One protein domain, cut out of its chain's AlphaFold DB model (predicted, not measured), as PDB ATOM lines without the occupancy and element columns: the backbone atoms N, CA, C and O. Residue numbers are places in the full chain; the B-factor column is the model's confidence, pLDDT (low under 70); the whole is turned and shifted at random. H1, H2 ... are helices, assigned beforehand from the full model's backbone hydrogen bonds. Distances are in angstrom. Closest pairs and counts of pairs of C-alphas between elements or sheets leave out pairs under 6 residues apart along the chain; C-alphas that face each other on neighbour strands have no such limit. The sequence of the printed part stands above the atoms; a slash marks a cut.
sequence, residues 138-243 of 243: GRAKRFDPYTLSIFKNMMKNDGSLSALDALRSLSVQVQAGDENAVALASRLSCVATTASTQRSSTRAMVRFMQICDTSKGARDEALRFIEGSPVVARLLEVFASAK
ATOM      1  N   GLY A 138     120.104 129.788 152.553       45.28
ATOM      2  CA  GLY A 138     121.003 130.805 151.990       45.28
ATOM      3  C   GLY A 138     121.326 130.681 150.486       45.28
ATOM      4  O   GLY A 138     121.740 131.669 149.874       45.28
ATOM      5  N   ARG A 139     121.138 129.500 149.874       49.69
ATOM      6  CA  ARG A 139     121.466 129.153 148.468       49.69
ATOM      7  C   ARG A 139     120.251 128.926 147.560       49.69
ATOM      8  O   ARG A 139     120.417 128.890 146.341       49.69
ATOM      9  N   ALA A 140     119.032 128.946 148.107       48.47
ATOM     10  CA  ALA A 140     117.784 129.106 147.347       48.47
ATOM     11  C   ALA A 140     117.774 130.356 146.433       48.47
ATOM     12  O   ALA A 140     116.955 130.463 145.526       48.47
ATOM     13  N   LYS A 141     118.747 131.261 146.619       50.94
ATOM     14  CA  LYS A 141     119.060 132.428 145.780       50.94
ATOM     15  C   LYS A 141     119.470 132.113 144.331       50.94
ATOM     16  O   LYS A 141     119.646 133.054 143.558       50.94
ATOM     17  N   ARG A 142     119.678 130.844 143.951       67.12
ATOM     18  CA  ARG A 142     120.086 130.505 142.575       67.12
ATOM     19  C   ARG A 142     118.920 130.497 141.596       67.12
ATOM     20  O   ARG A 142     119.057 131.105 140.541       67.12
ATOM     21  N   PHE A 143     117.767 129.928 141.946       77.62
ATOM     22  CA  PHE A 143     116.550 130.182 141.172       77.62
ATOM     23  C   PHE A 143     116.036 131.591 141.474       77.62
ATOM     24  O   PHE A 143     116.042 132.028 142.624       77.62
ATOM     25  N   ASP A 144     115.587 132.323 140.453       85.62
ATOM     26  CA  ASP A 144     114.871 133.569 140.722       85.62
ATOM     27  C   ASP A 144     113.539 133.267 141.440       85.62
ATOM     28  O   ASP A 144     112.956 132.197 141.216       85.62
ATOM     29  N   PRO A 145     113.021 134.193 142.268       88.12
ATOM     30  CA  PRO A 145     111.814 133.954 143.059       88.12
ATOM     31  C   PRO A 145     110.605 133.509 142.230       88.12
ATOM     32  O   PRO A 145     109.800 132.706 142.702       88.12
ATOM     33  N   TYR A 146     110.481 133.989 140.989       93.00
ATOM     34  CA  TYR A 146     109.356 133.651 140.121       93.00
ATOM     35  C   TYR A 146     109.443 132.206 139.628       93.00
ATOM     36  O   TYR A 146     108.468 131.463 139.717       93.00
ATOM     37  N   THR A 147     110.616 131.785 139.151       93.12
ATOM     38  CA  THR A 147     110.869 130.386 138.769       93.12
ATOM     39  C   THR A 147     110.677 129.450 139.956       93.12
ATOM     40  O   THR A 147     110.013 128.424 139.828       93.12
ATOM     41  N   LEU A 148     111.192 129.832 141.127       91.00
ATOM     42  CA  LEU A 148     111.044 129.047 142.348       91.00
ATOM     43  C   LEU A 148     109.571 128.885 142.745       91.00
ATOM     44  O   LEU A 148     109.152 127.779 143.075       91.00
ATOM     45  N   SER A 149     108.784 129.965 142.690       93.44
ATOM     46  CA  SER A 149     107.343 129.906 142.961       93.44
ATOM     47  C   SER A 149     106.639 128.941 142.003       93.44
ATOM     48  O   SER A 149     105.893 128.072 142.451       93.44
ATOM     49  N   ILE A 150     106.923 129.018 140.697       95.31
ATOM     50  CA  ILE A 150     106.342 128.098 139.705       95.31
ATOM     51  C   ILE A 150     106.709 126.645 140.023       95.31
ATOM     52  O   ILE A 150     105.810 125.815 140.129       95.31
ATOM     53  N   PHE A 151     107.988 126.330 140.252       94.19
ATOM     54  CA  PHE A 151     108.405 124.957 140.552       94.19
ATOM     55  C   PHE A 151     107.803 124.411 141.847       94.19
ATOM     56  O   PHE A 151     107.328 123.280 141.848       94.19
ATOM     57  N   LYS A 152     107.729 125.210 142.921       92.69
ATOM     58  CA  LYS A 152     107.057 124.793 144.166       92.69
ATOM     59  C   LYS A 152     105.595 124.414 143.925       92.69
ATOM     60  O   LYS A 152     105.105 123.446 144.495       92.69
ATOM     61  N   ASN A 153     104.900 125.172 143.078       95.31
ATOM     62  CA  ASN A 153     103.511 124.884 142.738       95.31
ATOM     63  C   ASN A 153     103.372 123.675 141.814       95.31
ATOM     64  O   ASN A 153     102.471 122.877 142.040       95.31
ATOM     65  N   MET A 154     104.266 123.497 140.839       95.12
ATOM     66  CA  MET A 154     104.297 122.280 140.022       95.12
ATOM     67  C   MET A 154     104.520 121.042 140.894       95.12
ATOM     68  O   MET A 154     103.792 120.073 140.766       95.12
ATOM     69  N   MET A 155     105.460 121.089 141.840       92.38
ATOM     70  CA  MET A 155     105.726 119.971 142.755       92.38
ATOM     71  C   MET A 155     104.544 119.643 143.669       92.38
ATOM     72  O   MET A 155     104.339 118.481 143.990       92.38
ATOM     73  N   LYS A 156     103.763 120.647 144.082       93.00
ATOM     74  CA  LYS A 156     102.530 120.430 144.855       93.00
ATOM     75  C   LYS A 156     101.394 119.832 144.018       93.00
ATOM     76  O   LYS A 156     100.506 119.216 144.589       93.00
ATOM     77  N   ASN A 157     101.404 120.049 142.705       92.94
ATOM     78  CA  ASN A 157     100.333 119.656 141.788       92.94
ATOM     79  C   ASN A 157     100.847 118.619 140.772       92.94
ATOM     80  O   ASN A 157     100.702 118.796 139.563       92.94
ATOM     81  N   ASP A 158     101.511 117.575 141.275       91.06
ATOM     82  CA  ASP A 158     101.946 116.392 140.517       91.06
ATOM     83  C   ASP A 158     102.739 116.701 139.236       91.06
ATOM     84  O   ASP A 158     102.576 116.088 138.183       91.06
ATOM     85  N   GLY A 159     103.610 117.706 139.312       92.88
ATOM     86  CA  GLY A 159     104.470 118.115 138.207       92.88
ATOM     87  C   GLY A 159     103.758 118.883 137.094       92.88
ATOM     88  O   GLY A 159     104.359 119.102 136.041       92.88
ATOM     89  N   SER A 160     102.514 119.319 137.305       93.38
ATOM     90  CA  SER A 160     101.707 120.028 136.314       93.38
ATOM     91  C   SER A 160     101.157 121.347 136.859       93.38
ATOM     92  O   SER A 160     100.718 121.444 138.001       93.38
ATOM     93  N   LEU A 161     101.148 122.392 136.032       93.38
ATOM     94  CA  LEU A 161     100.556 123.681 136.382       93.38
ATOM     95  C   LEU A 161      99.959 124.352 135.146       93.38
ATOM     96  O   LEU A 161     100.647 124.546 134.141       93.38
ATOM     97  N   SER A 162      98.680 124.730 135.214       92.75
ATOM     98  CA  SER A 162      98.006 125.415 134.107       92.75
ATOM     99  C   SER A 162      98.630 126.789 133.829       92.75
ATOM    100  O   SER A 162      99.331 127.369 134.666       92.75
ATOM    101  N   ALA A 163      98.360 127.352 132.650       91.81
ATOM    102  CA  ALA A 163      98.802 128.701 132.314       91.81
ATOM    103  C   ALA A 163      98.299 129.756 133.313       91.81
ATOM    104  O   ALA A 163      99.066 130.637 133.714       91.81
ATOM    105  N   LEU A 164      97.035 129.634 133.727       92.06
ATOM    106  CA  LEU A 164      96.404 130.519 134.697       92.06
ATOM    107  C   LEU A 164      97.023 130.340 136.083       92.06
ATOM    108  O   LEU A 164      97.385 131.325 136.720       92.06
ATOM    109  N   ASP A 165      97.226 129.106 136.537       92.81
ATOM    110  CA  ASP A 165      97.788 128.851 137.866       92.81
ATOM    111  C   ASP A 165      99.258 129.261 137.963       92.81
ATOM    112  O   ASP A 165      99.684 129.794 138.987       92.81
ATOM    113  N   ALA A 166     100.010 129.138 136.868       93.31
ATOM    114  CA  ALA A 166     101.356 129.689 136.755       93.31
ATOM    115  C   ALA A 166     101.382 131.228 136.801       93.31
ATOM    116  O   ALA A 166     102.404 131.814 137.151       93.31
ATOM    117  N   LEU A 167     100.289 131.917 136.448       93.19
ATOM    118  CA  LEU A 167     100.153 133.361 136.673       93.19
ATOM    119  C   LEU A 167      99.725 133.657 138.114       93.19
ATOM    120  O   LEU A 167     100.300 134.540 138.754       93.19
ATOM    121  N   ARG A 168      98.770 132.888 138.651       93.25
ATOM    122  CA  ARG A 168      98.294 133.008 140.038       93.25
ATOM    123  C   ARG A 168      99.407 132.771 141.054       93.25
ATOM    124  O   ARG A 168      99.410 133.432 142.087       93.25
ATOM    125  N   SER A 169     100.382 131.909 140.753       94.19
ATOM    126  CA  SER A 169     101.576 131.699 141.585       94.19
ATOM    127  C   SER A 169     102.490 132.923 141.665       94.19
ATOM    128  O   SER A 169     103.310 133.035 142.578       94.19
ATOM    129  N   LEU A 170     102.389 133.840 140.704       95.81
ATOM    130  CA  LEU A 170     103.240 135.025 140.618       95.81
ATOM    131  C   LEU A 170     102.521 136.306 141.052       95.81
ATOM    132  O   LEU A 170     103.185 137.248 141.480       95.81
ATOM    133  N   SER A 171     101.193 136.347 140.949       93.81
ATOM    134  CA  SER A 171     100.413 137.544 141.246       93.81
ATOM    135  C   SER A 171      99.164 137.254 142.070       93.81
ATOM    136  O   SER A 171      98.334 136.404 141.736       93.81
ATOM    137  N   VAL A 172      98.981 138.057 143.118       89.69
ATOM    138  CA  VAL A 172      97.743 138.089 143.907       89.69
ATOM    139  C   VAL A 172      96.556 138.692 143.148       89.69
ATOM    140  O   VAL A 172      95.415 138.395 143.483       89.69
ATOM    141  N   GLN A 173      96.824 139.486 142.105       88.75
ATOM    142  CA  GLN A 173      95.807 140.175 141.300       88.75
ATOM    143  C   GLN A 173      95.107 139.245 140.304       88.75
ATOM    144  O   GLN A 173      94.016 139.549 139.836       88.75
ATOM    145  N   VAL A 174      95.730 138.113 139.970       85.31
ATOM    146  CA  VAL A 174      95.128 137.106 139.093       85.31
ATOM    147  C   VAL A 174      94.221 136.229 139.947       85.31
ATOM    148  O   VAL A 174      94.696 135.498 140.825       85.31
ATOM    149  N   GLN A 175      92.915 136.333 139.719       81.38
ATOM    150  CA  GLN A 175      91.910 135.507 140.381       81.38
ATOM    151  C   GLN A 175      91.661 134.220 139.589       81.38
ATOM    152  O   GLN A 175      91.916 134.157 138.387       81.38
ATOM    153  N   ALA A 176      91.233 133.171 140.288       71.31
ATOM    154  CA  ALA A 176      90.734 131.975 139.621       71.31
ATOM    155  C   ALA A 176      89.275 132.191 139.213       71.31
ATOM    156  O   ALA A 176      88.575 132.946 139.880       71.31
ATOM    157  N   GLY A 177      88.818 131.486 138.178       68.44
ATOM    158  CA  GLY A 177      87.398 131.140 138.104       68.44
ATOM    159  C   GLY A 177      87.078 130.112 139.194       68.44
ATOM    160  O   GLY A 177      87.925 129.261 139.483       68.44
ATOM    161  N   ASP A 178      85.895 130.214 139.801       57.00
ATOM    162  CA  ASP A 178      85.551 129.576 141.082       57.00
ATOM    163  C   ASP A 178      85.674 128.037 141.123       57.00
ATOM    164  O   ASP A 178      85.838 127.478 142.202       57.00
ATOM    165  N   GLU A 179      85.684 127.332 139.987       56.97
ATOM    166  CA  GLU A 179      85.530 125.864 139.983       56.97
ATOM    167  C   GLU A 179      86.806 125.045 139.714       56.97
ATOM    168  O   GLU A 179      86.801 123.838 139.921       56.97
ATOM    169  N   ASN A 180      87.926 125.654 139.302       59.66
ATOM    170  CA  ASN A 180      89.125 124.899 138.872       59.66
ATOM    171  C   ASN A 180      90.442 125.372 139.512       59.66
ATOM    172  O   ASN A 180      91.535 125.118 139.003       59.66
ATOM    173  N   ALA A 181      90.359 126.099 140.625       70.00
ATOM    174  CA  ALA A 181      91.523 126.671 141.283       70.00
ATOM    175  C   ALA A 181      92.347 125.602 142.020       70.00
ATOM    176  O   ALA A 181      91.991 125.196 143.125       70.00
ATOM    177  N   VAL A 182      93.503 125.211 141.476       82.88
ATOM    178  CA  VAL A 182      94.407 124.314 142.214       82.88
ATOM    179  C   VAL A 182      95.000 125.006 143.444       82.88
ATOM    180  O   VAL A 182      95.161 126.236 143.492       82.88
ATOM    181  N   ALA A 183      95.353 124.205 144.450       86.69
ATOM    182  CA  ALA A 183      95.980 124.699 145.663       86.69
ATOM    183  C   ALA A 183      97.440 125.097 145.394       86.69
ATOM    184  O   ALA A 183      98.268 124.291 144.966       86.69
ATOM    185  N   LEU A 184      97.793 126.340 145.722       90.38
ATOM    186  CA  LEU A 184      99.152 126.851 145.552       90.38
ATOM    187  C   LEU A 184      99.995 126.602 146.817       90.38
ATOM    188  O   LEU A 184      99.504 126.694 147.941       90.38
ATOM    189  N   ALA A 185     101.258 126.219 146.646       90.75
ATOM    190  CA  ALA A 185     102.291 126.130 147.680       90.75
ATOM    191  C   ALA A 185     103.001 127.472 147.892       90.75
ATOM    192  O   ALA A 185     103.526 127.744 148.967       90.75
ATOM    193  N   SER A 186     103.070 128.295 146.844       90.94
ATOM    194  CA  SER A 186     103.754 129.584 146.867       90.94
ATOM    195  C   SER A 186     102.995 130.599 146.025       90.94
ATOM    196  O   SER A 186     102.489 130.275 144.950       90.94
ATOM    197  N   ARG A 187     102.916 131.835 146.516       92.88
ATOM    198  CA  ARG A 187     102.279 132.940 145.808       92.88
ATOM    199  C   ARG A 187     103.085 134.211 146.011       92.88
ATOM    200  O   ARG A 187     103.410 134.560 147.142       92.88
ATOM    201  N   LEU A 188     103.409 134.885 144.914       93.50
ATOM    202  CA  LEU A 188     104.048 136.199 144.936       93.50
ATOM    203  C   LEU A 188     103.011 137.307 144.702       93.50
ATOM    204  O   LEU A 188     101.880 137.055 144.286       93.50
ATOM    205  N   SER A 189     103.410 138.546 144.974       93.69
ATOM    206  CA  SER A 189     102.565 139.742 144.886       93.69
ATOM    207  C   SER A 189     102.982 140.691 143.755       93.69
ATOM    208  O   SER A 189     102.768 141.898 143.853       93.69
ATOM    209  N   CYS A 190     103.581 140.184 142.670       92.50
ATOM    210  CA  CYS A 190     103.955 141.060 141.561       92.50
ATOM    211  C   CYS A 190     102.731 141.476 140.728       92.50
ATOM    212  O   CYS A 190     101.685 140.820 140.739       92.50
ATOM    213  N   VAL A 191     102.859 142.586 140.001       93.50
ATOM    214  CA  VAL A 191     101.816 143.062 139.081       93.50
ATOM    215  C   VAL A 191     101.606 142.076 137.927       93.50
ATOM    216  O   VAL A 191     102.548 141.409 137.490       93.50
ATOM    217  N   ALA A 192     100.380 141.995 137.403       90.25
ATOM    218  CA  ALA A 192     100.006 141.011 136.381       90.25
ATOM    219  C   ALA A 192     100.883 141.053 135.108       90.25
ATOM    220  O   ALA A 192     101.226 140.013 134.541       90.25
ATOM    221  N   THR A 193     101.320 142.241 134.680       91.94
ATOM    222  CA  THR A 193     102.221 142.415 133.522       91.94
ATOM    223  C   THR A 193     103.606 141.804 133.769       91.94
ATOM    224  O   THR A 193     104.159 141.109 132.908       91.94
ATOM    225  N   THR A 194     104.142 141.982 134.979       92.69
ATOM    226  CA  THR A 194     105.379 141.335 135.430       92.69
ATOM    227  C   THR A 194     105.189 139.827 135.523       92.69
ATOM    228  O   THR A 194     106.031 139.091 135.017       92.69
ATOM    229  N   ALA A 195     104.074 139.349 136.084       93.12
ATOM    230  CA  ALA A 195     103.766 137.921 136.151       93.12
ATOM    231  C   ALA A 195     103.770 137.267 134.760       93.12
ATOM    232  O   ALA A 195     104.402 136.230 134.577       93.12
ATOM    233  N   SER A 196     103.157 137.905 133.759       91.44
ATOM    234  CA  SER A 196     103.156 137.419 132.373       91.44
ATOM    235  C   SER A 196     104.571 137.316 131.785       91.44
ATOM    236  O   SER A 196     104.961 136.276 131.245       91.44
ATOM    237  N   THR A 197     105.390 138.354 131.974       92.31
ATOM    238  CA  THR A 197     106.789 138.376 131.514       92.31
ATOM    239  C   THR A 197     107.632 137.297 132.205       92.31
ATOM    240  O   THR A 197     108.411 136.579 131.566       92.31
ATOM    241  N   GLN A 198     107.457 137.142 133.518       93.62
ATOM    242  CA  GLN A 198     108.176 136.156 134.319       93.62
ATOM    243  C   GLN A 198     107.749 134.730 133.976       93.62
ATOM    244  O   GLN A 198     108.613 133.884 133.761       93.62
ATOM    245  N   ARG A 199     106.448 134.473 133.806       93.50
ATOM    246  CA  ARG A 199     105.938 133.187 133.315       93.50
ATOM    247  C   ARG A 199     106.495 132.869 131.931       93.50
ATOM    248  O   ARG A 199     106.952 131.755 131.706       93.50
ATOM    249  N   SER A 200     106.495 133.830 131.006       91.25
ATOM    250  CA  SER A 200     106.992 133.601 129.646       91.25
ATOM    251  C   SER A 200     108.486 133.271 129.614       91.25
ATOM    252  O   SER A 200     108.902 132.390 128.865       91.25
ATOM    253  N   SER A 201     109.298 133.958 130.419       91.44
ATOM    254  CA  SER A 201     110.736 133.672 130.512       91.44
ATOM    255  C   SER A 201     111.030 132.365 131.256       91.44
ATOM    256  O   SER A 201     111.944 131.649 130.853       91.44
ATOM    257  N   THR A 202     110.236 131.999 132.270       93.94
ATOM    258  CA  THR A 202     110.313 130.672 132.904       93.94
ATOM    259  C   THR A 202     109.927 129.568 131.921       93.94
ATOM    260  O   THR A 202     110.670 128.601 131.814       93.94
ATOM    261  N   ARG A 203     108.837 129.727 131.151       92.31
ATOM    262  CA  ARG A 203     108.408 128.760 130.119       92.31
ATOM    263  C   ARG A 203     109.516 128.510 129.101       92.31
ATOM    264  O   ARG A 203     109.841 127.372 128.791       92.31
ATOM    265  N   ALA A 204     110.136 129.587 128.627       89.25
ATOM    266  CA  ALA A 204     111.282 129.491 127.742       89.25
ATOM    267  C   ALA A 204     112.404 128.659 128.390       89.25
ATOM    268  O   ALA A 204     112.851 127.691 127.789       89.25
ATOM    269  N   MET A 205     112.803 128.976 129.627       91.31
ATOM    270  CA  MET A 205     113.844 128.235 130.349       91.31
ATOM    271  C   MET A 205     113.523 126.743 130.523       91.31
ATOM    272  O   MET A 205     114.377 125.923 130.199       91.31
ATOM    273  N   VAL A 206     112.315 126.374 130.963       92.31
ATOM    274  CA  VAL A 206     111.961 124.955 131.175       92.31
ATOM    275  C   VAL A 206     111.912 124.159 129.873       92.31
ATOM    276  O   VAL A 206     112.231 122.974 129.890       92.31
ATOM    277  N   ARG A 207     111.602 124.816 128.747       88.44
ATOM    278  CA  ARG A 207     111.738 124.236 127.407       88.44
ATOM    279  C   ARG A 207     113.201 123.957 127.065       88.44
ATOM    280  O   ARG A 207     113.533 122.854 126.653       88.44
ATOM    281  N   PHE A 208     114.082 124.947 127.241       84.44
ATOM    282  CA  PHE A 208     115.515 124.796 126.929       84.44
ATOM    283  C   PHE A 208     116.179 123.714 127.769       84.44
ATOM    284  O   PHE A 208     116.984 122.946 127.259       84.44
ATOM    285  N   MET A 209     115.834 123.667 129.052       86.25
ATOM    286  CA  MET A 209     116.388 122.707 129.999       86.25
ATOM    287  C   MET A 209     115.745 121.320 129.888       86.25
ATOM    288  O   MET A 209     116.084 120.457 130.687       86.25
ATOM    289  N   GLN A 210     114.806 121.109 128.952       87.62
ATOM    290  CA  GLN A 210     114.064 119.848 128.802       87.62
ATOM    291  C   GLN A 210     113.420 119.392 130.129       87.62
ATOM    292  O   GLN A 210     113.400 118.214 130.485       87.62
ATOM    293  N   ILE A 211     112.912 120.369 130.884       92.19
ATOM    294  CA  ILE A 211     112.159 120.156 132.124       92.19
ATOM    295  C   ILE A 211     110.678 119.992 131.792       92.19
ATOM    296  O   ILE A 211     110.002 119.177 132.412       92.19
ATOM    297  N   CYS A 212     110.168 120.771 130.835       93.31
ATOM    298  CA  CYS A 212     108.785 120.697 130.375       93.31
ATOM    299  C   CYS A 212     108.724 120.652 128.854       93.31
ATOM    300  O   CYS A 212     109.453 121.401 128.196       93.31
ATOM    301  N   ASP A 213     107.806 119.851 128.316       85.00
ATOM    302  CA  ASP A 213     107.461 119.914 126.900       85.00
ATOM    303  C   ASP A 213     106.537 121.115 126.689       85.00
ATOM    304  O   ASP A 213     105.414 121.147 127.189       85.00
ATOM    305  N   THR A 214     107.074 122.176 126.086       85.38
ATOM    306  CA  THR A 214     106.319 123.402 125.811       85.38
ATOM    307  C   THR A 214     106.753 124.023 124.496       85.38
ATOM    308  O   THR A 214     107.921 123.962 124.100       85.38
ATOM    309  N   SER A 215     105.831 124.723 123.847       81.44
ATOM    310  CA  SER A 215     106.047 125.372 122.557       81.44
ATOM    311  C   SER A 215     106.166 126.898 122.682       81.44
ATOM    312  O   SER A 215     105.519 127.563 123.505       81.44
ATOM    313  N   LYS A 216     107.004 127.527 121.839       76.56
ATOM    314  CA  LYS A 216     106.990 129.002 121.732       76.56
ATOM    315  C   LYS A 216     105.672 129.415 121.081       76.56
ATOM    316  O   LYS A 216     105.223 128.791 120.133       76.56
ATOM    317  N   GLY A 217     105.062 130.480 121.591       76.62
ATOM    318  CA  GLY A 217     103.776 130.978 121.092       76.62
ATOM    319  C   GLY A 217     102.549 130.318 121.727       76.62
ATOM    320  O   GLY A 217     101.526 130.986 121.826       76.62
ATOM    321  N   ALA A 218     102.666 129.100 122.269       83.81
ATOM    322  CA  ALA A 218     101.593 128.431 123.003       83.81
ATOM    323  C   ALA A 218     101.418 129.059 124.399       83.81
ATOM    324  O   ALA A 218     102.026 128.658 125.391       83.81
ATOM    325  N   ARG A 219     100.656 130.156 124.469       81.81
ATOM    326  CA  ARG A 219     100.504 130.946 125.701       81.81
ATOM    327  C   ARG A 219      99.663 130.234 126.751       81.81
ATOM    328  O   ARG A 219      99.956 130.419 127.930       81.81
ATOM    329  N   ASP A 220      98.710 129.412 126.342       86.75
ATOM    330  CA  ASP A 220      97.746 128.765 127.244       86.75
ATOM    331  C   ASP A 220      98.148 127.337 127.628       86.75
ATOM    332  O   ASP A 220      97.493 126.688 128.440       86.75
ATOM    333  N   GLU A 221      99.283 126.872 127.105       88.94
ATOM    334  CA  GLU A 221      99.846 125.569 127.425       88.94
ATOM    335  C   GLU A 221     100.224 125.471 128.910       88.94
ATOM    336  O   GLU A 221     100.800 126.396 129.511       88.94
ATOM    337  N   ALA A 222      99.873 124.328 129.500       90.94
ATOM    338  CA  ALA A 222     100.258 123.969 130.853       90.94
ATOM    339  C   ALA A 222     101.746 123.608 130.900       90.94
ATOM    340  O   ALA A 222     102.282 122.985 129.989       90.94
ATOM    341  N   LEU A 223     102.410 123.960 131.995       94.44
ATOM    342  CA  LEU A 223     103.743 123.445 132.277       94.44
ATOM    343  C   LEU A 223     103.581 122.036 132.842       94.44
ATOM    344  O   LEU A 223     102.906 121.877 133.857       94.44
ATOM    345  N   ARG A 224     104.184 121.036 132.202       95.38
ATOM    346  CA  ARG A 224     104.171 119.642 132.658       95.38
ATOM    347  C   ARG A 224     105.584 119.096 132.647       95.38
ATOM    348  O   ARG A 224     106.282 119.270 131.651       95.38
ATOM    349  N   PHE A 225     106.005 118.467 133.738       96.00
ATOM    350  CA  PHE A 225     107.294 117.791 133.763       96.00
ATOM    351  C   PHE A 225     107.358 116.683 132.713       96.00
ATOM    352  O   PHE A 225     106.403 115.931 132.535       96.00
ATOM    353  N   ILE A 226     108.497 116.595 132.029       94.75
ATOM    354  CA  ILE A 226     108.781 115.489 131.116       94.75
ATOM    355  C   ILE A 226     109.076 114.247 131.958       94.75
ATOM    356  O   ILE A 226     110.035 114.223 132.735       94.75
ATOM    357  N   GLU A 227     108.248 113.220 131.806       91.69
ATOM    358  CA  GLU A 227     108.424 111.947 132.496       91.69
ATOM    359  C   GLU A 227     109.740 111.274 132.079       91.69
ATOM    360  O   GLU A 227     110.148 111.325 130.920       91.69
ATOM    361  N   GLY A 228     110.450 110.689 133.048       88.94
ATOM    362  CA  GLY A 228     111.740 110.036 132.809       88.94
ATOM    363  C   GLY A 228     112.913 110.979 132.502       88.94
ATOM    364  O   GLY A 228     114.028 110.499 132.317       88.94
ATOM    365  N   SER A 229     112.715 112.304 132.477       91.12
ATOM    366  CA  SER A 229     113.806 113.261 132.246       91.12
ATOM    367  C   SER A 229     114.810 113.258 133.414       91.12
ATOM    368  O   SER A 229     114.425 113.569 134.548       91.12
ATOM    369  N   PRO A 230     116.114 113.004 133.169       90.69
ATOM    370  CA  PRO A 230     117.149 113.097 134.204       90.69
ATOM    371  C   PRO A 230     117.246 114.497 134.825       90.69
ATOM    372  O   PRO A 230     117.559 114.648 136.006       90.69
ATOM    373  N   VAL A 231     116.925 115.537 134.047       90.62
ATOM    374  CA  VAL A 231     116.906 116.925 134.529       90.62
ATOM    375  C   VAL A 231     115.766 117.134 135.528       90.62
ATOM    376  O   VAL A 231     115.966 117.782 136.555       90.62
ATOM    377  N   VAL A 232     114.589 116.558 135.261       93.25
ATOM    378  CA  VAL A 232     113.444 116.591 136.186       93.25
ATOM    379  C   VAL A 232     113.762 115.806 137.453       93.25
ATOM    380  O   VAL A 232     113.573 116.341 138.543       93.25
ATOM    381  N   ALA A 233     114.300 114.588 137.337       91.31
ATOM    382  CA  ALA A 233     114.703 113.790 138.497       91.31
ATOM    383  C   ALA A 233     115.662 114.581 139.399       91.31
ATOM    384  O   ALA A 233     115.425 114.731 140.600       91.31
ATOM    385  N   ARG A 234     116.674 115.216 138.797       88.81
ATOM    386  CA  ARG A 234     117.612 116.055 139.538       88.81
ATOM    387  C   ARG A 234     116.953 117.279 140.169       88.81
ATOM    388  O   ARG A 234     117.295 117.647 141.290       88.81
ATOM    389  N   LEU A 235     116.033 117.934 139.464       90.31
ATOM    390  CA  LEU A 235     115.279 119.064 140.004       90.31
ATOM    391  C   LEU A 235     114.492 118.649 141.255       90.31
ATOM    392  O   LEU A 235     114.514 119.366 142.253       90.31
ATOM    393  N   LEU A 236     113.838 117.487 141.223       89.88
ATOM    394  CA  LEU A 236     113.088 116.952 142.360       89.88
ATOM    395  C   LEU A 236     114.005 116.639 143.549       89.88
ATOM    396  O   LEU A 236     113.690 117.043 144.667       89.88
ATOM    397  N   GLU A 237     115.165 116.016 143.324       87.50
ATOM    398  CA  GLU A 237     116.175 115.785 144.372       87.50
ATOM    399  C   GLU A 237     116.629 117.093 145.031       87.50
ATOM    400  O   GLU A 237     116.689 117.213 146.257       87.50
ATOM    401  N   VAL A 238     116.918 118.102 144.205       84.38
ATOM    402  CA  VAL A 238     117.366 119.420 144.658       84.38
ATOM    403  C   VAL A 238     116.321 120.068 145.571       84.38
ATOM    404  O   VAL A 238     116.682 120.637 146.599       84.38
ATOM    405  N   PHE A 239     115.031 119.937 145.260       83.06
ATOM    406  CA  PHE A 239     113.951 120.463 146.102       83.06
ATOM    407  C   PHE A 239     113.624 119.588 147.314       83.06
ATOM    408  O   PHE A 239     113.237 120.125 148.349       83.06
ATOM    409  N   ALA A 240     113.812 118.270 147.232       82.12
ATOM    410  CA  ALA A 240     113.666 117.381 148.380       82.12
ATOM    411  C   ALA A 240     114.723 117.668 149.460       82.12
ATOM    412  O   ALA A 240     114.419 117.575 150.647       82.12
ATOM    413  N   SER A 241     115.931 118.075 149.051       71.12
ATOM    414  CA  SER A 241     117.025 118.461 149.958       71.12
ATOM    415  C   SER A 241     116.831 119.812 150.665       71.12
ATOM    416  O   SER A 241     117.627 120.163 151.529       71.12
ATOM    417  N   ALA A 242     115.801 120.579 150.293       65.75
ATOM    418  CA  ALA A 242     115.523 121.920 150.815       65.75
ATOM    419  C   ALA A 242     114.657 121.930 152.093       65.75
ATOM    420  O   ALA A 242     114.108 122.979 152.435       65.75
ATOM    421  N   LYS A 243     114.455 120.763 152.718       52.72
ATOM    422  CA  LYS A 243     113.642 120.572 153.928       52.72
ATOM    423  C   LYS A 243     114.452 120.763 155.201       52.72
ATOM    424  O   LYS A 243     115.632 120.349 155.207       52.72
TER     425      LYS A 243
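Overview. This is residues 138 to 243 of the 243 residues of an uncharacterized protein of Cupriavidus campinensis (UniProt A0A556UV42). A compact helical body has H1 in the middle, the longest helix H3 crossing near H1's start, and H2 and H4 on different sides of H1. Two long loops link H2 to H3 and H3 to H4. The 106 printed residues hold four named helices and no named strand, all helix by class, though only 46 residues are in them. The whole is compact, radius of gyration of the C-alphas 13.1 A, spanning 34 by 32 by 25 A.

Along the chain. H1, residues 145 to 156, begins at C-alpha 145 (111.814, 133.954, 143.059) and measures 16.5 A. H2 is residues 163 to 168, 8.9 A; H3, 192 to 208, 24.3 A; H4, 230 to 240, 15.2 A, ending at C-alpha 240 (113.666, 117.381, 148.380).

Arrangement. H1, with residues 146 to 147 alone, touches H3; the closest C-alphas, of Thr 147 and Thr 202, are 5.9 A apart, at a steep tilt of 69 degrees, only just short of about perpendicular. H2 touches H3, closest C-alphas Leu 167 and Ala 195, 5.8 A. H1 and H4 are close but not clearly touching, 8.0 A between the C-alphas of Met 155 and Leu 236. H2 and H4 are apart. In H1, H2, H3 and H4 every O i to N i+4 pair is within hydrogen-bond range.

Size, cuts and confidence. The C-alphas of Gly 138 and Glu 179, the two farthest apart, are 37.8 A apart. The printed part has no cut. Residues 138 to 142, 177 to 180 and 242 to 243 have pLDDT under 70.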